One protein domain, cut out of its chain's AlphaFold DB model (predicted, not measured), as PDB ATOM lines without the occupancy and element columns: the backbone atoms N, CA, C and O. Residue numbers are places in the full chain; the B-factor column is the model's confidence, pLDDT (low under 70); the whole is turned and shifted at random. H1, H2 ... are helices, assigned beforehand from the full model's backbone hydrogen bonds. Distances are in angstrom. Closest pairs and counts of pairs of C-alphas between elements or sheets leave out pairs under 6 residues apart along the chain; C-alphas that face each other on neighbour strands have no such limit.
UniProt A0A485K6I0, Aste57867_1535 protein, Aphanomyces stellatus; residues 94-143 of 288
ATOM      1  N   GLY A  94      80.972 101.029  32.919       93.81
ATOM      2  CA  GLY A  94      81.535  99.838  33.544       93.81
ATOM      3  C   GLY A  94      80.936  99.567  34.924       93.81
ATOM      4  O   GLY A  94      80.388 100.455  35.582       93.81
ATOM      5  N   CYS A  95      81.073  98.335  35.400       93.38
ATOM      6  CA  CYS A  95      80.563  97.931  36.705       93.38
ATOM      7  C   CYS A  95      81.510  96.956  37.407       93.38
ATOM      8  O   CYS A  95      82.474  96.453  36.828       93.38
ATOM      9  N   ARG A  96      81.221  96.692  38.683       93.81
ATOM     10  CA  ARG A  96      81.820  95.589  39.427       93.81
ATOM     11  C   ARG A  96      80.744  94.542  39.676       93.81
ATOM     12  O   ARG A  96      79.694  94.879  40.218       93.81
ATOM     13  N   THR A  97      80.989  93.306  39.259       87.81
ATOM     14  CA  THR A  97      80.030  92.205  39.418       87.81
ATOM     15  C   THR A  97      79.951  91.756  40.879       87.81
ATOM     16  O   THR A  97      80.846  92.043  41.681       87.81
ATOM     17  N   SER A  98      78.918  90.983  41.228       84.12
ATOM     18  CA  SER A  98      78.805  90.324  42.541       84.12
ATOM     19  C   SER A  98      79.953  89.342  42.820       84.12
ATOM     20  O   SER A  98      80.317  89.131  43.973       84.12
ATOM     21  N   ASN A  99      80.591  88.818  41.769       83.94
ATOM     22  CA  ASN A  99      81.792  87.980  41.858       83.94
ATOM     23  C   ASN A  99      83.083  88.792  42.079       83.94
ATOM     24  O   ASN A  99      84.172  88.227  42.143       83.94
ATOM     25  N   GLY A 100      82.986  90.123  42.174       87.50
ATOM     26  CA  GLY A 100      84.114  91.019  42.418       87.50
ATOM     27  C   GLY A 100      84.928  91.391  41.177       87.50
ATOM     28  O   GLY A 100      85.880  92.162  41.323       87.50
ATOM     29  N   ASP A 101      84.549  90.902  39.990       88.06
ATOM     30  CA  ASP A 101      85.180  91.226  38.706       88.06
ATOM     31  C   ASP A 101      84.857  92.670  38.279       88.06
ATOM     32  O   ASP A 101      83.710  93.103  38.374       88.06
ATOM     33  N   ASN A 102      85.845  93.393  37.742       93.50
ATOM     34  CA  ASN A 102      85.620  94.689  37.097       93.50
ATOM     35  C   ASN A 102      85.336  94.490  35.601       93.50
ATOM     36  O   ASN A 102      86.134  93.873  34.889       93.50
ATOM     37  N   VAL A 103      84.227  95.048  35.122       93.81
ATOM     38  CA  VAL A 103      83.806  95.024  33.718       93.81
ATOM     39  C   VAL A 103      83.932  96.428  33.143       93.81
ATOM     40  O   VAL A 103      83.308  97.369  33.628       93.81
ATOM     41  N   GLY A 104      84.771  96.565  32.119       96.00
ATOM     42  CA  GLY A 104      84.981  97.787  31.357       96.00
ATOM     43  C   GLY A 104      84.584  97.615  29.887       96.00
ATOM     44  O   GLY A 104      84.205  96.519  29.472       96.00
ATOM     45  N   PRO A 105      84.715  98.676  29.074       95.69
ATOM     46  CA  PRO A 105      84.218  98.683  27.697       95.69
ATOM     47  C   PRO A 105      84.898  97.621  26.826       95.69
ATOM     48  O   PRO A 105      84.272  97.051  25.940       95.69
ATOM     49  N   THR A 106      86.174  97.330  27.088       95.81
ATOM     50  CA  THR A 106      86.990  96.358  26.345       95.81
ATOM     51  C   THR A 106      87.175  95.035  27.085       95.81
ATOM     52  O   THR A 106      88.018  94.234  26.680       95.81
ATOM     53  N   SER A 107      86.468  94.819  28.200       94.25
ATOM     54  CA  SER A 107      86.524  93.535  28.899       94.25
ATOM     55  C   SER A 107      86.016  92.421  27.978       94.25
ATOM     56  O   SER A 107      85.059  92.658  27.238       94.25
ATOM     57  N   PRO A 108      86.623  91.220  28.024       89.75
ATOM     58  CA  PRO A 108      86.115  90.083  27.271       89.75
ATOM     59  C   PRO A 108      84.720  89.702  27.768       89.75
ATOM     60  O   PRO A 108      84.430  89.794  28.966       89.75
ATOM     61  N   LEU A 109      83.878  89.233  26.849       90.25
ATOM     62  CA  LEU A 109      82.601  88.622  27.189       90.25
ATOM     63  C   LEU A 109      82.872  87.248  27.800       90.25
ATOM     64  O   LEU A 109      83.453  86.369  27.164       90.25
ATOM     65  N   THR A 110      82.454  87.051  29.045       89.81
ATOM     66  CA  THR A 110      82.706  85.800  29.768       89.81
ATOM     67  C   THR A 110      81.461  85.289  30.467       89.81
ATOM     68  O   THR A 110      80.659  86.088  30.948       89.81
ATOM     69  N   MET A 111      81.347  83.971  30.608       86.81
ATOM     70  CA  MET A 111      80.279  83.313  31.359       86.81
ATOM     71  C   MET A 111      80.827  82.251  32.316       86.81
ATOM     72  O   MET A 111      82.001  81.886  32.268       86.81
ATOM     73  N   ARG A 112      79.965  81.762  33.205       83.44
ATOM     74  CA  ARG A 112      80.227  80.647  34.123       83.44
ATOM     75  C   ARG A 112      79.281  79.508  33.750       83.44
ATOM     76  O   ARG A 112      78.193  79.390  34.307       83.44
ATOM     77  N   ALA A 113      79.650  78.744  32.724       69.81
ATOM     78  CA  ALA A 113      78.839  77.645  32.208       69.81
ATOM     79  C   ALA A 113      79.132  76.359  32.999       69.81
ATOM     80  O   ALA A 113      80.249  75.853  32.981       69.81
ATOM     81  N   GLY A 114      78.140  75.843  33.731       66.38
ATOM     82  CA  GLY A 114      78.245  74.568  34.461       66.38
ATOM     83  C   GLY A 114      79.124  74.570  35.723       66.38
ATOM     84  O   GLY A 114      79.067  73.610  36.487       66.38
ATOM     85  N   ASP A 115      79.886  75.636  35.985       67.88
ATOM     86  CA  ASP A 115      80.675  75.833  37.207       67.88
ATOM     87  C   ASP A 115      80.682  77.313  37.616       67.88
ATOM     88  O   ASP A 115      81.140  78.183  36.876       67.88
ATOM     89  N   VAL A 116      80.210  77.601  38.831       68.19
ATOM     90  CA  VAL A 116      80.177  78.957  39.401       68.19
ATOM     91  C   VAL A 116      81.569  79.534  39.674       68.19
ATOM     92  O   VAL A 116      81.704  80.746  39.813       68.19
ATOM     93  N   ASN A 117      82.626  78.723  39.708       71.38
ATOM     94  CA  ASN A 117      83.984  79.172  40.027       71.38
ATOM     95  C   ASN A 117      84.834  79.453  38.787       71.38
ATOM     96  O   ASN A 117      85.655  80.377  38.810       71.38
ATOM     97  N   ASN A 118      84.592  78.741  37.687       78.00
ATOM     98  CA  ASN A 118      85.384  78.866  36.472       78.00
ATOM     99  C   ASN A 118      84.704  79.772  35.442       78.00
ATOM    100  O   ASN A 118      83.644  79.475  34.900       78.00
ATOM    101  N   LYS A 119      85.352  80.907  35.180       85.75
ATOM    102  CA  LYS A 119      84.950  81.875  34.163       85.75
ATOM    103  C   LYS A 119      85.582  81.489  32.828       85.75
ATOM    104  O   LYS A 119      86.801  81.344  32.760       85.75
ATOM    105  N   VAL A 120      84.772  81.370  31.786       88.44
ATOM    106  CA  VAL A 120      85.210  81.069  30.418       88.44
ATOM    107  C   VAL A 120      84.852  82.219  29.486       88.44
ATOM    108  O   VAL A 120      83.847  82.900  29.694       88.44
ATOM    109  N   ASP A 121      85.680  82.458  28.474       89.50
ATOM    110  CA  ASP A 121      85.315  83.329  27.354       89.50
ATOM    111  C   ASP A 121      84.132  82.704  26.609       89.50
ATOM    112  O   ASP A 121      84.164  81.515  26.287       89.50
ATOM    113  N   VAL A 122      83.086  83.493  26.355       90.06
ATOM    114  CA  VAL A 122      81.848  82.986  25.747       90.06
ATOM    115  C   VAL A 122      82.086  82.360  24.376       90.06
ATOM    116  O   VAL A 122      81.432  81.379  24.045       90.06
ATOM    117  N   SER A 123      83.050  82.867  23.603       89.62
ATOM    118  CA  SER A 123      83.388  82.357  22.267       89.62
ATOM    119  C   SER A 123      84.100  81.004  22.298       89.62
ATOM    120  O   SER A 123      84.124  80.301  21.289       89.62
ATOM    121  N   GLN A 124      84.681  80.646  23.446       88.88
ATOM    122  CA  GLN A 124      85.430  79.408  23.656       88.88
ATOM    123  C   GLN A 124      84.590  78.323  24.338       88.88
ATOM    124  O   GLN A 124      85.076  77.209  24.534       88.88
ATOM    125  N   ASP A 125      83.345  78.629  24.716       89.44
ATOM    126  CA  ASP A 125      82.457  77.638  25.308       89.44
ATOM    127  C   ASP A 125      82.105  76.539  24.281       89.44
ATOM    128  O   ASP A 125      81.693  76.857  23.159       89.44
ATOM    129  N   PRO A 126      82.236  75.245  24.631       88.38
ATOM    130  CA  PRO A 126      82.041  74.147  23.684       88.38
ATOM    131  C   PRO A 126      80.590  73.970  23.214       88.38
ATOM    132  O   PRO A 126      80.363  73.275  22.225       88.38
ATOM    133  N   VAL A 127      79.606  74.550  23.911       87.38
ATOM    134  CA  VAL A 127      78.180  74.428  23.583       87.38
ATOM    135  C   VAL A 127      77.672  75.701  22.920       87.38
ATOM    136  O   VAL A 127      77.086  75.643  21.836       87.38
ATOM    137  N   VAL A 128      77.894  76.853  23.557       88.06
ATOM    138  CA  VAL A 128      77.302  78.125  23.119       88.06
ATOM    139  C   VAL A 128      78.265  79.020  22.346       88.06
ATOM    140  O   VAL A 128      77.807  79.945  21.678       88.06
ATOM    141  N   GLY A 129      79.570  78.730  22.339       90.44
ATOM    142  CA  GLY A 129      80.575  79.565  21.670       90.44
ATOM    143  C   GLY A 129      80.382  79.708  20.164       90.44
ATOM    144  O   GLY A 129      80.774  80.723  19.587       90.44
ATOM    145  N   GLN A 130      79.690  78.757  19.534       93.62
ATOM    146  CA  GLN A 130      79.279  78.847  18.132       93.62
ATOM    147  C   GLN A 130      78.348  80.039  17.844       93.62
ATOM    148  O   GLN A 130      78.419  80.605  16.758       93.62
ATOM    149  N   PHE A 131      77.522  80.462  18.809       90.31
ATOM    150  CA  PHE A 131      76.592  81.587  18.645       90.31
ATOM    151  C   PHE A 131      77.271  82.954  18.790       90.31
ATOM    152  O   PHE A 131      76.688  83.966  18.423       90.31
ATOM    153  N   PHE A 132      78.508  82.984  19.297       90.44
ATOM    154  CA  PHE A 132      79.308  84.202  19.431       90.44
ATOM    155  C   PHE A 132      80.296  84.392  18.270       90.44
ATOM    156  O   PHE A 132      81.009  85.396  18.222       90.44
ATOM    157  N   GLN A 133      80.362  83.449  17.324       90.56
ATOM    158  CA  GLN A 133      81.260  83.554  16.176       90.56
ATOM    159  C   GLN A 133      80.806  84.663  15.225       90.56
ATOM    160  O   GLN A 133      79.651  84.711  14.814       90.56
ATOM    161  N   GLY A 134      81.737  85.545  14.856       88.25
ATOM    162  CA  GLY A 134      81.462  86.679  13.970       88.25
ATOM    163  C   GLY A 134      80.784  87.874  14.647       88.25
ATOM    164  O   GLY A 134      80.594  88.890  13.986       88.25
ATOM    165  N   LEU A 135      80.468  87.787  15.945       90.94
ATOM    166  CA  LEU A 135      79.956  88.913  16.725       90.94
ATOM    167  C   LEU A 135      81.098  89.735  17.345       90.94
ATOM    168  O   LEU A 135      82.190  89.206  17.583       90.94
ATOM    169  N   PRO A 136      80.865  91.024  17.651       92.50
ATOM    170  CA  PRO A 136      81.800  91.811  18.442       92.50
ATOM    171  C   PRO A 136      82.056  91.189  19.824       92.50
ATOM    172  O   PRO A 136      81.156  90.638  20.455       92.50
ATOM    173  N   THR A 137      83.291  91.300  20.320       91.31
ATOM    174  CA  THR A 137      83.735  90.650  21.572       91.31
ATOM    175  C   THR A 137      84.000  91.632  22.714       91.31
ATOM    176  O   THR A 137      84.476  91.237  23.779       91.31
ATOM    177  N   GLN A 138      83.702  92.918  22.507       92.12
ATOM    178  CA  GLN A 138      83.897  93.989  23.485       92.12
ATOM    179  C   GLN A 138      82.569  94.693  23.757       92.12
ATOM    180  O   GLN A 138      81.836  95.022  22.828       92.12
ATOM    181  N   TYR A 139      82.278  94.976  25.027       92.75
ATOM    182  CA  TYR A 139      80.984  95.516  25.448       92.75
ATOM    183  C   TYR A 139      80.576  96.818  24.747       92.75
ATOM    184  O   TYR A 139      79.410  96.961  24.396       92.75
ATOM    185  N   TYR A 140      81.502  97.755  24.499       93.00
ATOM    186  CA  TYR A 140      81.132  99.016  23.830       93.00
ATOM    187  C   TYR A 140      80.624  98.804  22.393       93.00
ATOM    188  O   TYR A 140      79.881  99.638  21.878       93.00
ATOM    189  N   GLN A 141      80.994  97.685  21.761       92.31
ATOM    190  CA  GLN A 141      80.588  97.337  20.401       92.31
ATOM    191  C   GLN A 141      79.198  96.689  20.343       92.31
ATOM    192  O   GLN A 141      78.657  96.542  19.258       92.31
ATOM    193  N   LEU A 142      78.617  96.307  21.486       92.50
ATOM    194  CA  LEU A 142      77.302  95.656  21.570       92.50
ATOM    195  C   LEU A 142      76.152  96.649  21.796       92.50
ATOM    196  O   LEU A 142      75.056  96.256  22.178       92.50
ATOM    197  N   THR A 143      76.413  97.943  21.636       91.81
ATOM    198  CA  THR A 143      75.466  99.012  21.987       91.81
ATOM    199  C   THR A 143      74.468  99.329  20.870       91.81
ATOM    200  O   THR A 143      73.418  99.896  21.150       91.81
TER     201      THR A 143
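AT A GLANCE: This is residues 94 to 143 of the 288 residues of the protein "Aste57867_1535 protein" of Aphanomyces stellatus (UniProt A0A485K6I0). This is a flat piece with little regular structure: the chain winds through two loops that each fold back on themselves, residues 95 to 103 and 110 to 121, and then makes two very short helices, H1 and then H2. The printed part has 50 residues, of which the named elements hold only 8; the class is all helix, with no named strand. It is only just compact, close to loose, with a radius of gyration of the C-alphas of 11.3 A and spans of 27 by 27 by 11 A.

IN THESE COORDINATES: Residues 94 to 128 hold no named element; C-alpha 94 is at (81.535, 99.838, 33.544). H1 is residues 129 to 132, 5.3 A long, beginning at C-alpha 129 (80.575, 79.565, 21.670). H2 is residues 139 to 142, also 5.3 A long, ending at C-alpha 142 (77.302, 95.656, 21.570).

HOW THE PARTS SIT: Residues 95 to 96 pair with residues 102 to 103, antiparallel. Residues 110 to 111 pair with residues 120 to 121, also antiparallel. H1 and H2 are apart. Both are too short for an O i to N i+4 pair; in each, the one O i to N i+3 pair is within hydrogen-bond range.

THE WHOLE: The C-alphas of Ser 98 and Gly 134, the two farthest apart, are 28.9 A apart. The printed part has no cut, and H1 to H2 is a short link of 6 residues. The mean pLDDT of the printed part is 88.0; residues 113 to 116 are under 70.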